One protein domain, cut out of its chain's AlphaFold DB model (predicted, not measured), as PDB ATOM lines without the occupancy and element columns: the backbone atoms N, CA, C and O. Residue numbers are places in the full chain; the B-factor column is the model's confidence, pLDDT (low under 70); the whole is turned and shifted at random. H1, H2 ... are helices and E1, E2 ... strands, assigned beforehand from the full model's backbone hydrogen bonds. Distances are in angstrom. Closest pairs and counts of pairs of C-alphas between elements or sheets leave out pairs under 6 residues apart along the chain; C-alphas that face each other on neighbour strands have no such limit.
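AT A GLANCE: This is residues 7 to 134 of the 289 residues of an uncharacterized protein of Desulfobacca acetoxidans (UniProt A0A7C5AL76). A twisted slab of four antiparallel strands has one face covered by H3, H2 and H4 and its other face bare. H3, H2, H4 and H5 lie side by side in a row, each running opposite to the next, with H5 at one end only grazing the sheet and H3 at the other end, where little H1 lies off to the side, near H3 and not on the sheet. The 128 printed residues, a mixed class, hold five named helices and four named strands in the order H1 H2 H3 E1 E2 H4 H5 E3 E4; the sheet's order is E1 E2 E4 E3. The whole is compact, with a radius of gyration of the C-alphas of 14.5 A and spans of 40 by 36 by 21 A.

HOW THE PARTS SIT: In the sheet, E1, residues 48 to 55, and E2, residues 58 to 66, form a hairpin, with N 51 and O 62 within hydrogen-bond range at 2.8 A. E4, residues 125 to 133, is antiparallel to E2, with N 63 to O 128 at 2.8 A. E3, residues 115 to 122, forms a hairpin with E4, with N 118 to O 129 at 2.9 A. The sheet and the helices H2, H3 and H4 on one of its faces make two layers, a sheet with helices on one face. H2, residues 17 to 28, lies over E2 and E4 at a height over the sheet of 9.4 A. H4, residues 80 to 91, also lies over E2 and E4, at 9.2 A, and touches H2, closest at the C-alphas of Leu 24 and Pro 80, 5.5 A, at a shallow tilt of 14 degrees, opposite ways. H3, residues 32 to 39, forms a helical hairpin with H2, which touches it with residues 23 to 27 alone, closest at the C-alphas of Val 23 and Ile 35, 6.0 A. H5, residues 96 to 105, is close to H4 but not clearly touching, with the C-alphas of Arg 89 and Ile 99 7.1 A apart. E2, H4, H5 and E3 form a split strand-helix-strand unit, two same-way strands with E4 between them, and its crossover is left-handed. H1, residues 7 to 11, is not on the sheet. In these five helices every O i to N i+4 pair is within hydrogen-bond range.

IN THESE COORDINATES: H1 begins at C-alpha 7, (-9.659, -14.317, 30.375). H2 is 17.0 A long and H4 16.5 A. E1 is 23.1 A, E2 26.6 A, E3 23.3 A and E4 26.5 A, ending at C-alpha 133, (-10.504, 2.248, 53.114).

THE WHOLE: The C-alphas farthest apart are those of Thr 10 and Glu 111, 41.2 A. The printed part has no cut. The link E2 to H4, residues 67 to 79, is long, and residues 72 to 76 are under 70 in pLDDT.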
ATOM      1  N   VAL A   7      -8.365 -14.268  29.671       94.25
ATOM      2  CA  VAL A   7      -9.659 -14.317  30.375       94.25
ATOM      3  C   VAL A   7     -10.613 -13.246  29.845       94.25
ATOM      4  O   VAL A   7     -11.744 -13.571  29.497       94.25
ATOM      5  N   GLU A   8     -10.154 -12.006  29.697       93.94
ATOM      6  CA  GLU A   8     -10.979 -10.907  29.182       93.94
ATOM      7  C   GLU A   8     -11.410 -11.141  27.728       93.94
ATOM      8  O   GLU A   8     -12.537 -10.827  27.341       93.94
ATOM      9  N   GLU A   9     -10.534 -11.725  26.908       93.56
ATOM     10  CA  GLU A   9     -10.845 -12.067  25.517       93.56
ATOM     11  C   GLU A   9     -11.876 -13.200  25.409       93.56
ATOM     12  O   GLU A   9     -12.813 -13.120  24.611       93.56
ATOM     13  N   THR A  10     -11.715 -14.255  26.211       92.94
ATOM     14  CA  THR A  10     -12.538 -15.471  26.110       92.94
ATOM     15  C   THR A  10     -13.861 -15.373  26.864       92.94
ATOM     16  O   THR A  10     -14.873 -15.901  26.393       92.94
ATOM     17  N   GLU A  11     -13.882 -14.695  28.014       94.12
ATOM     18  CA  GLU A  11     -15.077 -14.498  28.843       94.12
ATOM     19  C   GLU A  11     -15.794 -13.165  28.550       94.12
ATOM     20  O   GLU A  11     -16.920 -12.985  29.003       94.12
ATOM     21  N   LYS A  12     -15.201 -12.267  27.743       93.62
ATOM     22  CA  LYS A  12     -15.778 -10.967  27.330       93.62
ATOM     23  C   LYS A  12     -16.209 -10.074  28.504       93.62
ATOM     24  O   LYS A  12     -17.195  -9.348  28.402       93.62
ATOM     25  N   ARG A  13     -15.448 -10.111  29.596       93.31
ATOM     26  CA  ARG A  13     -15.627  -9.293  30.803       93.31
ATOM     27  C   ARG A  13     -14.285  -8.724  31.251       93.31
ATOM     28  O   ARG A  13     -13.250  -9.273  30.881       93.31
ATOM     29  N   ASP A  14     -14.319  -7.661  32.040       92.56
ATOM     30  CA  ASP A  14     -13.123  -7.150  32.708       92.56
ATOM     31  C   ASP A  14     -12.761  -8.046  33.905       92.56
ATOM     32  O   ASP A  14     -13.592  -8.814  34.399       92.56
ATOM     33  N   LEU A  15     -11.512  -7.961  34.362       94.25
ATOM     34  CA  LEU A  15     -11.061  -8.696  35.542       94.25
ATOM     35  C   LEU A  15     -11.701  -8.141  36.816       94.25
ATOM     36  O   LEU A  15     -11.792  -6.929  37.003       94.25
ATOM     37  N   ASP A  16     -12.089  -9.033  37.721       94.25
ATOM     38  CA  ASP A  16     -12.822  -8.663  38.931       94.25
ATOM     39  C   ASP A  16     -12.386  -9.482  40.160       94.25
ATOM     40  O   ASP A  16     -11.353 -10.161  40.181       94.25
ATOM     41  N   SER A  17     -13.180  -9.407  41.229       93.00
ATOM     42  CA  SER A  17     -12.930 -10.118  42.483       93.00
ATOM     43  C   SER A  17     -12.761 -11.638  42.325       93.00
ATOM     44  O   SER A  17     -11.983 -12.255  43.068       93.00
ATOM     45  N   TYR A  18     -13.428 -12.253  41.341       94.62
ATOM     46  CA  TYR A  18     -13.231 -13.650  40.984       94.62
ATOM     47  C   TYR A  18     -11.786 -13.883  40.553       94.62
ATOM     48  O   TYR A  18     -11.164 -14.846  40.999       94.62
ATOM     49  N   ASP A  19     -11.211 -13.003  39.746       95.94
ATOM     50  CA  ASP A  19      -9.860 -13.171  39.222       95.94
ATOM     51  C   ASP A  19      -8.789 -12.944  40.280       95.94
ATOM     52  O   ASP A  19      -7.879 -13.768  40.386       95.94
ATOM     53  N   LEU A  20      -8.935 -11.930  41.143       96.12
ATOM     54  CA  LEU A  20      -8.008 -11.718  42.263       96.12
ATOM     55  C   LEU A  20      -7.925 -12.971  43.150       96.12
ATOM     56  O   LEU A  20      -6.839 -13.478  43.452       96.12
ATOM     57  N   ILE A  21      -9.080 -13.527  43.533       94.81
ATOM     58  CA  ILE A  21      -9.120 -14.745  44.347       94.81
ATOM     59  C   ILE A  21      -8.579 -15.945  43.543       94.81
ATOM     60  O   ILE A  21      -7.906 -16.795  44.124       94.81
ATOM     61  N   THR A  22      -8.811 -16.034  42.229       95.25
ATOM     62  CA  THR A  22      -8.316 -17.145  41.391       95.25
ATOM     63  C   THR A  22      -6.799 -17.121  41.271       95.25
ATOM     64  O   THR A  22      -6.170 -18.164  41.434       95.25
ATOM     65  N   VAL A  23      -6.200 -15.948  41.081       96.12
ATOM     66  CA  VAL A  23      -4.745 -15.768  41.031       96.12
ATOM     67  C   VAL A  23      -4.091 -16.210  42.340       96.12
ATOM     68  O   VAL A  23      -3.165 -17.022  42.318       96.12
ATOM     69  N   LEU A  24      -4.626 -15.789  43.491       95.69
ATOM     70  CA  LEU A  24      -4.167 -16.282  44.795       95.69
ATOM     71  C   LEU A  24      -4.405 -17.795  44.964       95.69
ATOM     72  O   LEU A  24      -3.645 -18.471  45.650       95.69
ATOM     73  N   GLY A  25      -5.454 -18.336  44.337       93.25
ATOM     74  CA  GLY A  25      -5.749 -19.769  44.258       93.25
ATOM     75  C   GLY A  25      -4.624 -20.552  43.592       93.25
ATOM     76  O   GLY A  25      -4.027 -21.426  44.214       93.25
ATOM     77  N   LEU A  26      -4.300 -20.157  42.363       94.44
ATOM     78  CA  LEU A  26      -3.224 -20.731  41.559       94.44
ATOM     79  C   LEU A  26      -1.862 -20.600  42.249       94.44
ATOM     80  O   LEU A  26      -1.029 -21.497  42.135       94.44
ATOM     81  N   LEU A  27      -1.639 -19.518  43.005       93.25
ATOM     82  CA  LEU A  27      -0.403 -19.332  43.760       93.25
ATOM     83  C   LEU A  27      -0.223 -20.398  44.851       93.25
ATOM     84  O   LEU A  27       0.865 -20.954  44.981       93.25
ATOM     85  N   LYS A  28      -1.288 -20.729  45.595       91.19
ATOM     86  CA  LYS A  28      -1.260 -21.797  46.615       91.19
ATOM     87  C   LYS A  28      -0.995 -23.175  46.014       91.19
ATOM     88  O   LYS A  28      -0.383 -24.017  46.653       91.19
ATOM     89  N   GLU A  29      -1.475 -23.399  44.795       90.94
ATOM     90  CA  GLU A  29      -1.312 -24.657  44.061       90.94
ATOM     91  C   GLU A  29       0.023 -24.730  43.302       90.94
ATOM     92  O   GLU A  29       0.266 -25.683  42.565       90.94
ATOM     93  N   HIS A  30       0.898 -23.728  43.458       91.69
ATOM     94  CA  HIS A  30       2.154 -23.594  42.715       91.69
ATOM     95  C   HIS A  30       1.975 -23.579  41.180       91.69
ATOM     96  O   HIS A  30       2.911 -23.832  40.419       91.69
ATOM     97  N   ALA A  31       0.781 -23.224  40.697       93.38
ATOM     98  CA  ALA A  31       0.407 -23.197  39.286       93.38
ATOM     99  C   ALA A  31       0.802 -21.869  38.606       93.38
ATOM    100  O   ALA A  31       0.009 -21.233  37.914       93.38
ATOM    101  N   PHE A  32       2.050 -21.422  38.787       91.56
ATOM    102  CA  PHE A  32       2.491 -20.075  38.383       91.56
ATOM    103  C   PHE A  32       2.386 -19.815  36.878       91.56
ATOM    104  O   PHE A  32       1.999 -18.729  36.455       91.56
ATOM    105  N   LYS A  33       2.683 -20.829  36.055       92.38
ATOM    106  CA  LYS A  33       2.559 -20.731  34.591       92.38
ATOM    107  C   LYS A  33       1.130 -20.402  34.165       92.38
ATOM    108  O   LYS A  33       0.938 -19.698  33.181       92.38
ATOM    109  N   GLU A  34       0.148 -20.889  34.917       94.62
ATOM    110  CA  GLU A  34      -1.263 -20.680  34.621       94.62
ATOM    111  C   GLU A  34      -1.707 -19.247  34.919       94.62
ATOM    112  O   GLU A  34      -2.507 -18.694  34.167       94.62
ATOM    113  N   ILE A  35      -1.136 -18.614  35.952       94.75
ATOM    114  CA  ILE A  35      -1.363 -17.192  36.248       94.75
ATOM    115  C   ILE A  35      -0.964 -16.360  35.028       94.75
ATOM    116  O   ILE A  35      -1.782 -15.628  34.476       94.75
ATOM    117  N   TRP A  36       0.269 -16.534  34.560       94.12
ATOM    118  CA  TRP A  36       0.803 -15.776  33.434       94.12
ATOM    119  C   TRP A  36       0.088 -16.085  32.116       94.12
ATOM    120  O   TRP A  36      -0.279 -15.174  31.382       94.12
ATOM    121  N   ARG A  37      -0.202 -17.362  31.841       94.38
ATOM    122  CA  ARG A  37      -0.943 -17.772  30.639       94.38
ATOM    123  C   ARG A  37      -2.323 -17.115  30.555       94.38
ATOM    124  O   ARG A  37      -2.767 -16.770  29.463       94.38
ATOM    125  N   ARG A  38      -3.019 -16.989  31.689       94.50
ATOM    126  CA  ARG A  38      -4.397 -16.481  31.741       94.50
ATOM    127  C   ARG A  38      -4.485 -14.966  31.849       94.50
ATOM    128  O   ARG A  38      -5.361 -14.382  31.216       94.50
ATOM    129  N   TYR A  39      -3.621 -14.369  32.665       94.75
ATOM    130  CA  TYR A  39      -3.768 -12.991  33.129       94.75
ATOM    131  C   TYR A  39      -2.698 -12.034  32.588       94.75
ATOM    132  O   TYR A  39      -2.915 -10.828  32.619       94.75
ATOM    133  N   SER A  40      -1.581 -12.521  32.030       91.62
ATOM    134  CA  SER A  40      -0.667 -11.643  31.287       91.62
ATOM    135  C   SER A  40      -1.253 -11.299  29.916       91.62
ATOM    136  O   SER A  40      -1.690 -12.209  29.198       91.62
ATOM    137  N   PRO A  41      -1.174 -10.034  29.470       86.56
ATOM    138  CA  PRO A  41      -1.456  -9.686  28.083       86.56
ATOM    139  C   PRO A  41      -0.592 -10.512  27.118       86.56
ATOM    140  O   PRO A  41       0.626 -10.607  27.286       86.56
ATOM    141  N   GLY A  42      -1.226 -11.165  26.141       81.69
ATOM    142  CA  GLY A  42      -0.547 -12.052  25.185       81.69
ATOM    143  C   GLY A  42       0.101 -13.312  25.787       81.69
ATOM    144  O   GLY A  42       0.875 -13.972  25.100       81.69
ATOM    145  N   GLY A  43      -0.175 -13.653  27.054       78.62
ATOM    146  CA  GLY A  43       0.354 -14.857  27.706       78.62
ATOM    147  C   GLY A  43       1.850 -14.804  28.043       78.62
ATOM    148  O   GLY A  43       2.496 -15.850  28.117       78.62
ATOM    149  N   ALA A  44       2.417 -13.606  28.225       81.56
ATOM    150  CA  ALA A  44       3.830 -13.430  28.562       81.56
ATOM    151  C   ALA A  44       4.221 -14.225  29.833       81.56
ATOM    152  O   ALA A  44       3.521 -14.110  30.839       81.56
ATOM    153  N   PRO A  45       5.335 -14.990  29.828       76.44
ATOM    154  CA  PRO A  45       5.653 -16.015  30.837       76.44
ATOM    155  C   PRO A  45       6.121 -15.480  32.203       76.44
ATOM    156  O   PRO A  45       6.509 -16.266  33.067       76.44
ATOM    157  N   GLY A  46       6.117 -14.164  32.396       80.50
ATOM    158  CA  GLY A  46       6.534 -13.494  33.620       80.50
ATOM    159  C   GLY A  46       6.487 -11.978  33.459       80.50
ATOM    160  O   GLY A  46       6.196 -11.464  32.379       80.50
ATOM    161  N   GLY A  47       6.786 -11.265  34.542       86.88
ATOM    162  CA  GLY A  47       6.758  -9.807  34.592       86.88
ATOM    163  C   GLY A  47       5.932  -9.323  35.775       86.88
ATOM    164  O   GLY A  47       5.973  -9.934  36.841       86.88
ATOM    165  N   LYS A  48       5.194  -8.232  35.570       91.12
ATOM    166  CA  LYS A  48       4.329  -7.607  36.569       91.12
ATOM    167  C   LYS A  48       2.884  -7.598  36.075       91.12
ATOM    168  O   LYS A  48       2.617  -7.158  34.960       91.12
ATOM    169  N   LEU A  49       1.969  -8.051  36.921       92.62
ATOM    170  CA  LEU A  49       0.524  -8.022  36.726       92.62
ATOM    171  C   LEU A  49      -0.089  -7.181  37.843       92.62
ATOM    172  O   LEU A  49       0.218  -7.410  39.007       92.62
ATOM    173  N   ASN A  50      -0.964  -6.240  37.495       93.62
ATOM    174  CA  ASN A  50      -1.742  -5.486  38.473       93.62
ATOM    175  C   ASN A  50      -3.223  -5.780  38.264       93.62
ATOM    176  O   ASN A  50      -3.713  -5.744  37.135       93.62
ATOM    177  N   LEU A  51      -3.910  -6.072  39.357       94.81
ATOM    178  CA  LEU A  51      -5.333  -6.360  39.412       94.81
ATOM    179  C   LEU A  51      -5.967  -5.375  40.384       94.81
ATOM    180  O   LEU A  51      -5.428  -5.134  41.464       94.81
ATOM    181  N   PHE A  52      -7.111  -4.823  40.006       95.25
ATOM    182  CA  PHE A  52      -7.768  -3.769  40.764       95.25
ATOM    183  C   PHE A  52      -9.202  -4.166  41.068       95.25
ATOM    184  O   PHE A  52      -9.870  -4.791  40.249       95.25
ATOM    185  N   LEU A  53      -9.679  -3.782  42.245       94.19
ATOM    186  CA  LEU A  53     -11.050  -4.005  42.664       94.19
ATOM    187  C   LEU A  53     -11.544  -2.774  43.427       94.19
ATOM    188  O   LEU A  53     -10.975  -2.387  44.448       94.19
ATOM    189  N   ASN A  54     -12.613  -2.168  42.913       91.31
ATOM    190  CA  ASN A  54     -13.335  -1.083  43.568       91.31
ATOM    191  C   ASN A  54     -14.570  -1.664  44.255       91.31
ATOM    192  O   ASN A  54     -15.394  -2.300  43.600       91.31
ATOM    193  N   LEU A  55     -14.684  -1.443  45.560       89.25
ATOM    194  CA  LEU A  55     -15.822  -1.840  46.382       89.25
ATOM    195  C   LEU A  55     -16.434  -0.603  47.031       89.25
ATOM    196  O   LEU A  55     -15.767   0.421  47.194       89.25
ATOM    197  N   ASP A  56     -17.670  -0.731  47.502       83.12
ATOM    198  CA  ASP A  56     -18.300   0.294  48.326       83.12
ATOM    199  C   ASP A  56     -17.478   0.509  49.608       83.12
ATOM    200  O   ASP A  56     -17.497  -0.291  50.545       83.12
ATOM    201  N   GLY A  57     -16.708   1.597  49.632       89.19
ATOM    202  CA  GLY A  57     -15.861   1.978  50.759       89.19
ATOM    203  C   GLY A  57     -14.433   1.422  50.753       89.19
ATOM    204  O   GLY A  57     -13.681   1.764  51.667       89.19
ATOM    205  N   TYR A  58     -14.017   0.638  49.752       93.69
ATOM    206  CA  TYR A  58     -12.631   0.160  49.644       93.69
ATOM    207  C   TYR A  58     -12.094   0.183  48.217       93.69
ATOM    208  O   TYR A  58     -12.788  -0.143  47.259       93.69
ATOM    209  N   TYR A  59     -10.803   0.471  48.109       95.38
ATOM    210  CA  TYR A  59     -10.005   0.234  46.918       95.38
ATOM    211  C   TYR A  59      -8.968  -0.847  47.210       95.38
ATOM    212  O   TYR A  59      -8.237  -0.749  48.198       95.38
ATOM    213  N   VAL A  60      -8.905  -1.867  46.359       97.00
ATOM    214  CA  VAL A  60      -7.957  -2.976  46.472       97.00
ATOM    215  C   VAL A  60      -7.090  -3.027  45.220       97.00
ATOM    216  O   VAL A  60      -7.600  -3.101  44.103       97.00
ATOM    217  N   GLU A  61      -5.778  -3.045  45.419       97.56
ATOM    218  CA  GLU A  61      -4.774  -3.258  44.383       97.56
ATOM    219  C   GLU A  61      -3.957  -4.501  44.735       97.56
ATOM    220  O   GLU A  61      -3.427  -4.621  45.839       97.56
ATOM    221  N   MET A  62      -3.856  -5.435  43.793       97.56
ATOM    222  CA  MET A  62      -3.001  -6.608  43.909       97.56
ATOM    223  C   MET A  62      -1.963  -6.599  42.795       97.56
ATOM    224  O   MET A  62      -2.297  -6.714  41.615       97.56
ATOM    225  N   THR A  63      -0.697  -6.523  43.180       96.12
ATOM    226  CA  THR A  63       0.446  -6.665  42.285       96.12
ATOM    227  C   THR A  63       1.011  -8.071  42.409       96.12
ATOM    228  O   THR A  63       1.373  -8.500  43.500       96.12
ATOM    229  N   VAL A  64       1.146  -8.767  41.285       94.62
ATOM    230  CA  VAL A  64       1.860 -10.044  41.175       94.62
ATOM    231  C   VAL A  64       3.105  -9.836  40.329       94.62
ATOM    232  O   VAL A  64       3.026  -9.300  39.224       94.62
ATOM    233  N   GLU A  65       4.254 -10.272  40.829       93.38
ATOM    234  CA  GLU A  65       5.543 -10.060  40.180       93.38
ATOM    235  C   GLU A  65       6.367 -11.349  40.121       93.38
ATOM    236  O   GLU A  65       6.477 -12.092  41.098       93.38
ATOM    237  N   SER A  66       6.976 -11.606  38.963       90.75
ATOM    238  CA  SER A  66       8.025 -12.614  38.834       90.75
ATOM    239  C   SER A  66       9.326 -12.068  39.410       90.75
ATOM    240  O   SER A  66       9.900 -11.117  38.888       90.75
ATOM    241  N   LEU A  67       9.821 -12.714  40.453       87.25
ATOM    242  CA  LEU A  67      11.047 -12.351  41.143       87.25
ATOM    243  C   LEU A  67      12.243 -13.074  40.520       87.25
ATOM    244  O   LEU A  67      12.138 -14.213  40.064       87.25
ATOM    245  N   THR A  68      13.411 -12.436  40.550       83.44
ATOM    246  CA  THR A  68      14.671 -13.052  40.100       83.44
ATOM    247  C   THR A  68      15.175 -14.131  41.059       83.44
ATOM    248  O   THR A  68      15.969 -14.984  40.673       83.44
ATOM    249  N   SER A  69      14.727 -14.099  42.312       76.81
ATOM    250  CA  SER A  69      15.082 -15.056  43.359       76.81
ATOM    251  C   SER A  69      13.960 -15.173  44.388       76.81
ATOM    252  O   SER A  69      13.085 -14.311  44.465       76.81
ATOM    253  N   LEU A  70      14.008 -16.226  45.210       75.31
ATOM    254  CA  LEU A  70      13.180 -16.339  46.413       75.31
ATOM    255  C   LEU A  70      13.352 -15.084  47.269       75.31
ATOM    256  O   LEU A  70      14.476 -14.728  47.632       75.31
ATOM    257  N   ALA A  71      12.246 -14.424  47.590       74.12
ATOM    258  CA  ALA A  71      12.280 -13.261  48.449       74.12
ATOM    259  C   ALA A  71      12.028 -13.691  49.895       74.12
ATOM    260  O   ALA A  71      10.925 -14.060  50.278       74.12
ATOM    261  N   VAL A  72      13.087 -13.678  50.701       65.69
ATOM    262  CA  VAL A  72      13.019 -14.000  52.128       65.69
ATOM    263  C   VAL A  72      13.234 -12.697  52.882       65.69
ATOM    264  O   VAL A  72      14.348 -12.188  52.962       65.69
ATOM    265  N   SER A  73      12.150 -12.096  53.359       65.56
ATOM    266  CA  SER A  73      12.180 -10.824  54.085       65.56
ATOM    267  C   SER A  73      11.029 -10.766  55.076       65.56
ATOM    268  O   SER A  73       9.962 -11.317  54.809       65.56
ATOM    269  N   ALA A  74      11.226 -10.034  56.175       63.16
ATOM    270  CA  ALA A  74      10.170  -9.691  57.126       63.16
ATOM    271  C   ALA A  74       8.983  -8.964  56.462       63.16
ATOM    272  O   ALA A  74       7.878  -9.004  56.987       63.16
ATOM    273  N   LYS A  75       9.184  -8.365  55.273       68.25
ATOM    274  CA  LYS A  75       8.103  -7.822  54.437       68.25
ATOM    275  C   LYS A  75       7.061  -8.899  54.087       68.25
ATOM    276  O   LYS A  75       5.871  -8.611  54.094       68.25
ATOM    277  N   TYR A  76       7.481 -10.135  53.800       69.06
ATOM    278  CA  TYR A  76       6.608 -11.222  53.331       69.06
ATOM    279  C   TYR A  76       5.946 -11.979  54.489       69.06
ATOM    280  O   TYR A  76       6.107 -13.185  54.652       69.06
ATOM    281  N   GLN A  77       5.217 -11.236  55.314       73.00
ATOM    282  CA  GLN A  77       4.583 -11.713  56.546       73.00
ATOM    283  C   GLN A  77       3.194 -12.339  56.341       73.00
ATOM    284  O   GLN A  77       2.633 -12.914  57.271       73.00
ATOM    285  N   ALA A  78       2.613 -12.224  55.143       86.94
ATOM    286  CA  ALA A  78       1.286 -12.751  54.842       86.94
ATOM    287  C   ALA A  78       1.347 -14.077  54.069       86.94
ATOM    288  O   ALA A  78       2.364 -14.452  53.489       86.94
ATOM    289  N   SER A  79       0.213 -14.774  54.012       90.62
ATOM    290  CA  SER A  79       0.011 -15.927  53.132       90.62
ATOM    291  C   SER A  79      -1.068 -15.630  52.086       90.62
ATOM    292  O   SER A  79      -1.958 -14.808  52.336       90.62
ATOM    293  N   PRO A  80      -1.087 -16.348  50.949       92.69
ATOM    294  CA  PRO A  80      -2.170 -16.216  49.972       92.69
ATOM    295  C   PRO A  80      -3.546 -16.547  50.562       92.69
ATOM    296  O   PRO A  80      -4.557 -15.990  50.139       92.69
ATOM    297  N   HIS A  81      -3.598 -17.426  51.571       91.25
ATOM    298  CA  HIS A  81      -4.825 -17.731  52.310       91.25
ATOM    299  C   HIS A  81      -5.351 -16.504  53.057       91.25
ATOM    300  O   HIS A  81      -6.543 -16.210  52.980       91.25
ATOM    301  N   LEU A  82      -4.464 -15.771  53.736       93.31
ATOM    302  CA  LEU A  82      -4.821 -14.551  54.457       93.31
ATOM    303  C   LEU A  82      -5.314 -13.461  53.499       93.31
ATOM    304  O   LEU A  82      -6.339 -12.835  53.759       93.31
ATOM    305  N   MET A  83      -4.637 -13.287  52.361       95.81
ATOM    306  CA  MET A  83      -5.036 -12.334  51.321       95.81
ATOM    307  C   MET A  83      -6.421 -12.659  50.739       95.81
ATOM    308  O   MET A  83      -7.267 -11.773  50.630       95.81
ATOM    309  N   GLN A  84      -6.705 -13.933  50.437       94.19
ATOM    310  CA  GLN A  84      -8.042 -14.347  49.990       94.19
ATOM    311  C   GLN A  84      -9.107 -14.113  51.062       94.19
ATOM    312  O   GLN A  84     -10.216 -13.687  50.741       94.19
ATOM    313  N   ALA A  85      -8.790 -14.405  52.328       93.44
ATOM    314  CA  ALA A  85      -9.706 -14.172  53.434       93.44
ATOM    315  C   ALA A  85     -10.030 -12.678  53.577       93.44
ATOM    316  O   ALA A  85     -11.201 -12.336  53.716       93.44
ATOM    317  N   LEU A  86      -9.028 -11.797  53.469       95.62
ATOM    318  CA  LEU A  86      -9.223 -10.347  53.484       95.62
ATOM    319  C   LEU A  86     -10.154  -9.895  52.353       95.62
ATOM    320  O   LEU A  86     -11.185  -9.292  52.635       95.62
ATOM    321  N   ILE A  87      -9.847 -10.249  51.099       95.56
ATOM    322  CA  ILE A  87     -10.666  -9.863  49.936       95.56
ATOM    323  C   ILE A  87     -12.124 -10.303  50.123       95.56
ATOM    324  O   ILE A  87     -13.040  -9.514  49.916       95.56
ATOM    325  N   ARG A  88     -12.360 -11.535  50.583       93.44
ATOM    326  CA  ARG A  88     -13.722 -12.045  50.811       93.44
ATOM    327  C   ARG A  88     -14.464 -11.312  51.925       93.44
ATOM    328  O   ARG A  88     -15.651 -11.050  51.773       93.44
ATOM    329  N   ARG A  89     -13.788 -10.968  53.025       92.94
ATOM    330  CA  ARG A  89     -14.403 -10.187  54.113       92.94
ATOM    331  C   ARG A  89     -14.812  -8.792  53.641       92.94
ATOM    332  O   ARG A  89     -15.877  -8.323  54.028       92.94
ATOM    333  N   LEU A  90     -13.996  -8.160  52.793       92.81
ATOM    334  CA  LEU A  90     -14.322  -6.869  52.177       92.81
ATOM    335  C   LEU A  90     -15.544  -6.990  51.260       92.81
ATOM    336  O   LEU A  90     -16.482  -6.211  51.385       92.81
ATOM    337  N   LEU A  91     -15.565  -8.011  50.401       91.25
ATOM    338  CA  LEU A  91     -16.683  -8.302  49.500       91.25
ATOM    339  C   LEU A  91     -18.005  -8.563  50.236       91.25
ATOM    340  O   LEU A  91     -19.058  -8.151  49.766       91.25
ATOM    341  N   CYS A  92     -17.955  -9.226  51.394       89.19
ATOM    342  CA  CYS A  92     -19.137  -9.491  52.221       89.19
ATOM    343  C   CYS A  92     -19.520  -8.299  53.121       89.19
ATOM    344  O   CYS A  92     -20.433  -8.412  53.935       89.19
ATOM    345  N   GLY A  93     -18.824  -7.160  53.016       88.50
ATOM    346  CA  GLY A  93     -19.131  -5.961  53.795       88.50
ATOM    347  C   GLY A  93     -18.928  -6.141  55.301       88.50
ATOM    348  O   GLY A  93     -19.633  -5.524  56.103       88.50
ATOM    349  N   HIS A  94     -17.993  -7.003  55.717       89.31
ATOM    350  CA  HIS A  94     -17.706  -7.192  57.138       89.31
ATOM    351  C   HIS A  94     -17.244  -5.877  57.774       89.31
ATOM    352  O   HIS A  94     -16.532  -5.080  57.158       89.31
ATOM    353  N   ARG A  95     -17.604  -5.672  59.049       89.31
ATOM    354  CA  ARG A  95     -17.172  -4.498  59.820       89.31
ATOM    355  C   ARG A  95     -15.661  -4.337  59.752       89.31
ATOM    356  O   ARG A  95     -14.924  -5.277  60.044       89.31
ATOM    357  N   HIS A  96     -15.210  -3.120  59.469       91.69
ATOM    358  CA  HIS A  96     -13.784  -2.823  59.372       91.69
ATOM    359  C   HIS A  96     -13.016  -3.199  60.645       91.69
ATOM    360  O   HIS A  96     -11.997  -3.876  60.576       91.69
ATOM    361  N   GLY A  97     -13.562  -2.868  61.820       90.69
ATOM    362  CA  GLY A  97     -12.965  -3.254  63.104       90.69
ATOM    363  C   GLY A  97     -12.761  -4.768  63.255       90.69
ATOM    364  O   GLY A  97     -11.704  -5.188  63.716       90.69
ATOM    365  N   LEU A  98     -13.711  -5.586  62.780       90.88
ATOM    366  CA  LEU A  98     -13.581  -7.048  62.764       90.88
ATOM    367  C   LEU A  98     -12.458  -7.494  61.814       90.88
ATOM    368  O   LEU A  98     -11.715  -8.416  62.130       90.88
ATOM    369  N   ILE A  99     -12.319  -6.854  60.650       93.50
ATOM    370  CA  ILE A  99     -11.234  -7.153  59.704       93.50
ATOM    371  C   ILE A  99      -9.873  -6.871  60.352       93.50
ATOM    372  O   ILE A  99      -9.009  -7.751  60.348       93.50
ATOM    373  N   LEU A 100      -9.702  -5.690  60.953       94.12
ATOM    374  CA  LEU A 100      -8.467  -5.310  61.645       94.12
ATOM    375  C   LEU A 100      -8.155  -6.254  62.813       94.12
ATOM    376  O   LEU A 100      -7.019  -6.697  62.955       94.12
ATOM    377  N   GLU A 101      -9.157  -6.607  63.623       92.75
ATOM    378  CA  GLU A 101      -9.010  -7.556  64.731       92.75
ATOM    379  C   GLU A 101      -8.496  -8.917  64.245       92.75
ATOM    380  O   GLU A 101      -7.515  -9.435  64.782       92.75
ATOM    381  N   LYS A 102      -9.100  -9.475  63.186       92.50
ATOM    382  CA  LYS A 102      -8.657 -10.759  62.625       92.50
ATOM    383  C   LYS A 102      -7.232 -10.667  62.083       92.50
ATOM    384  O   LYS A 102      -6.444 -11.569  62.343       92.50
ATOM    385  N   LEU A 103      -6.874  -9.594  61.377       93.00
ATOM    386  CA  LEU A 103      -5.511  -9.395  60.870       93.00
ATOM    387  C   LEU A 103      -4.475  -9.302  62.001       93.00
ATOM    388  O   LEU A 103      -3.439  -9.963  61.926       93.00
ATOM    389  N   ARG A 104      -4.774  -8.563  63.078       91.56
ATOM    390  CA  ARG A 104      -3.909  -8.489  64.269       91.56
ATOM    391  C   ARG A 104      -3.743  -9.856  64.933       91.56
ATOM    392  O   ARG A 104      -2.633 -10.208  65.316       91.56
ATOM    393  N   ALA A 105      -4.807 -10.658  65.006       90.31
ATOM    394  CA  ALA A 105      -4.738 -12.025  65.528       90.31
ATOM    395  C   ALA A 105      -3.848 -12.954  64.674       90.31
ATOM    396  O   ALA A 105      -3.271 -13.901  65.203       90.31
ATOM    397  N   TYR A 106      -3.689 -12.665  63.377       86.62
ATOM    398  CA  TYR A 106      -2.726 -13.336  62.492       86.62
ATOM    399  C   TYR A 106      -1.300 -12.764  62.576       86.62
ATOM    400  O   TYR A 106      -0.429 -13.206  61.832       86.62
ATOM    401  N   GLY A 107      -1.047 -11.800  63.465       86.56
ATOM    402  CA  GLY A 107       0.267 -11.185  63.644       86.56
ATOM    403  C   GLY A 107       0.622 -10.140  62.585       86.56
ATOM    404  O   GLY A 107       1.793  -9.792  62.462       86.56
ATOM    405  N   VAL A 108      -0.353  -9.633  61.820       87.38
ATOM    406  CA  VAL A 108      -0.104  -8.553  60.855       87.38
ATOM    407  C   VAL A 108       0.104  -7.234  61.611       87.38
ATOM    408  O   VAL A 108      -0.807  -6.808  62.329       87.38
ATOM    409  N   PRO A 109       1.256  -6.555  61.448       82.94
ATOM    410  CA  PRO A 109       1.463  -5.227  62.003       82.94
ATOM    411  C   PRO A 109       0.628  -4.214  61.212       82.94
ATOM    412  O   PRO A 109       0.825  -4.027  60.012       82.94
ATOM    413  N   LEU A 110      -0.332  -3.581  61.886       85.81
ATOM    414  CA  LEU A 110      -1.179  -2.533  61.318       85.81
ATOM    415  C   LEU A 110      -0.812  -1.209  61.988       85.81
ATOM    416  O   LEU A 110      -1.070  -1.036  63.179       85.81
ATOM    417  N   GLU A 111      -0.180  -0.315  61.232       84.88
ATOM    418  CA  GLU A 111       0.213   1.024  61.697       84.88
ATOM    419  C   GLU A 111      -0.849   2.081  61.364       84.88
ATOM    420  O   GLU A 111      -1.062   3.011  62.138       84.88
ATOM    421  N   ASP A 112      -1.540   1.910  60.233       87.88
ATOM    422  CA  ASP A 112      -2.655   2.747  59.798       87.88
ATOM    423  C   ASP A 112      -3.917   1.890  59.664       87.88
ATOM    424  O   ASP A 112      -3.990   0.969  58.851       87.88
ATOM    425  N   ASP A 113      -4.949   2.220  60.435       89.00
ATOM    426  CA  ASP A 113      -6.231   1.529  60.368       89.00
ATOM    427  C   ASP A 113      -6.959   1.778  59.033       89.00
ATOM    428  O   ASP A 113      -7.930   1.090  58.746       89.00
ATOM    429  N   ARG A 114      -6.540   2.725  58.185       90.31
ATOM    430  CA  ARG A 114      -7.151   2.983  56.864       90.31
ATOM    431  C   ARG A 114      -6.452   2.277  55.710       90.31
ATOM    432  O   ARG A 114      -7.047   2.186  54.633       90.31
ATOM    433  N   GLN A 115      -5.243   1.767  55.924       92.75
ATOM    434  CA  GLN A 115      -4.455   1.108  54.894       92.75
ATOM    435  C   GLN A 115      -3.939  -0.242  55.385       92.75
ATOM    436  O   GLN A 115      -3.196  -0.338  56.355       92.75
ATOM    437  N   ILE A 116      -4.291  -1.305  54.666       94.25
ATOM    438  CA  ILE A 116      -3.785  -2.649  54.936       94.25
ATOM    439  C   ILE A 116      -2.808  -3.018  53.825       94.25
ATOM    440  O   ILE A 116      -3.180  -3.060  52.652       94.25
ATOM    441  N   ASN A 117      -1.574  -3.321  54.220       92.94
ATOM    442  CA  ASN A 117      -0.499  -3.745  53.333       92.94
ATOM    443  C   ASN A 117      -0.127  -5.192  53.649       92.94
ATOM    444  O   ASN A 117       0.442  -5.479  54.705       92.94
ATOM    445  N   LEU A 118      -0.449  -6.113  52.742       94.00
ATOM    446  CA  LEU A 118      -0.041  -7.509  52.851       94.00
ATOM    447  C   LEU A 118       0.930  -7.847  51.729       94.00
ATOM    448  O   LEU A 118       0.653  -7.586  50.566       94.00
ATOM    449  N   SER A 119       2.021  -8.520  52.071       92.75
ATOM    450  CA  SER A 119       2.978  -9.032  51.095       92.75
ATOM    451  C   SER A 119       3.248 -10.503  51.371       92.75
ATOM    452  O   SER A 119       3.400 -10.910  52.525       92.75
ATOM    453  N   CYS A 120       3.313 -11.312  50.319       91.19
ATOM    454  CA  CYS A 120       3.731 -12.707  50.403       91.19
ATOM    455  C   CYS A 120       4.589 -13.095  49.196       91.19
ATOM    456  O   CYS A 120       4.573 -12.428  48.162       91.19
ATOM    457  N   SER A 121       5.358 -14.168  49.333       90.12
ATOM    458  CA  SER A 121       6.099 -14.759  48.223       90.12
ATOM    459  C   SER A 121       5.941 -16.269  48.255       90.12
ATOM    460  O   SER A 121       6.100 -16.882  49.312       90.12
ATOM    461  N   VAL A 122       5.674 -16.876  47.104       89.06
ATOM    462  CA  VAL A 122       5.621 -18.332  46.954       89.06
ATOM    463  C   VAL A 122       6.549 -18.711  45.809       89.06
ATOM    464  O   VAL A 122       6.290 -18.402  44.647       89.06
ATOM    465  N   GLY A 123       7.672 -19.351  46.137       86.75
ATOM    466  CA  GLY A 123       8.731 -19.584  45.157       86.75
ATOM    467  C   GLY A 123       9.310 -18.263  44.638       86.75
ATOM    468  O   GLY A 123       9.660 -17.375  45.410       86.75
ATOM    469  N   THR A 124       9.391 -18.126  43.319       88.06
ATOM    470  CA  THR A 124       9.878 -16.917  42.634       88.06
ATOM    471  C   THR A 124       8.746 -15.969  42.237       88.06
ATOM    472  O   THR A 124       8.896 -15.197  41.298       88.06
ATOM    473  N   VAL A 125       7.591 -16.042  42.900       90.69
ATOM    474  CA  VAL A 125       6.462 -15.139  42.649       90.69
ATOM    475  C   VAL A 125       6.174 -14.346  43.913       90.69
ATOM    476  O   VAL A 125       5.898 -14.927  44.964       90.69
ATOM    477  N   GLY A 126       6.257 -13.023  43.805       92.00
ATOM    478  CA  GLY A 126       5.885 -12.074  44.848       92.00
ATOM    479  C   GLY A 126       4.474 -11.552  44.620       92.00
ATOM    480  O   GLY A 126       4.060 -11.353  43.478       92.00
ATOM    481  N   VAL A 127       3.738 -11.333  45.706       94.12
ATOM    482  CA  VAL A 127       2.423 -10.696  45.682       94.12
ATOM    483  C   VAL A 127       2.372  -9.617  46.748       94.12
ATOM    484  O   VAL A 127       2.610  -9.903  47.921       94.12
ATOM    485  N   ASP A 128       2.020  -8.409  46.332       94.56
ATOM    486  CA  ASP A 128       1.696  -7.284  47.202       94.56
ATOM    487  C   ASP A 128       0.194  -6.987  47.056       94.56
ATOM    488  O   ASP A 128      -0.330  -6.915  45.945       94.56
ATOM    489  N   LEU A 129      -0.511  -6.859  48.178       96.19
ATOM    490  CA  LEU A 129      -1.928  -6.525  48.264       96.19
ATOM    491  C   LEU A 129      -2.080  -5.273  49.126       96.19
ATOM    492  O   LEU A 129      -1.832  -5.303  50.334       96.19
ATOM    493  N   LEU A 130      -2.516  -4.197  48.487       95.56
ATOM    494  CA  LEU A 130      -2.803  -2.913  49.099       95.56
ATOM    495  C   LEU A 130      -4.319  -2.731  49.177       95.56
ATOM    496  O   LEU A 130      -5.017  -2.808  48.167       95.56
ATOM    497  N   VAL A 131      -4.833  -2.466  50.374       96.19
ATOM    498  CA  VAL A 131      -6.246  -2.146  50.601       96.19
ATOM    499  C   VAL A 131      -6.340  -0.781  51.256       96.19
ATOM    500  O   VAL A 131      -5.836  -0.591  52.359       96.19
ATOM    501  N   ASN A 132      -7.031   0.149  50.605       95.62
ATOM    502  CA  ASN A 132      -7.314   1.473  51.144       95.62
ATOM    503  C   ASN A 132      -8.806   1.590  51.454       95.62
ATOM    504  O   ASN A 132      -9.648   1.379  50.580       95.62
ATOM    505  N   ARG A 133      -9.135   1.947  52.694       94.12
ATOM    506  CA  ARG A 133     -10.504   2.248  53.114       94.12
ATOM    507  C   ARG A 133     -10.830   3.707  52.799       94.12
ATOM    508  O   ARG A 133     -10.085   4.609  53.177       94.12
ATOM    509  N   HIS A 134     -11.969   3.948  52.157       90.75
ATOM    510  CA  HIS A 134     -12.470   5.301  51.939       90.75
ATOM    511  C   HIS A 134     -12.781   5.970  53.296       90.75
ATOM    512  O   HIS A 134     -13.376   5.316  54.156       90.75
TER     513      HIS A 134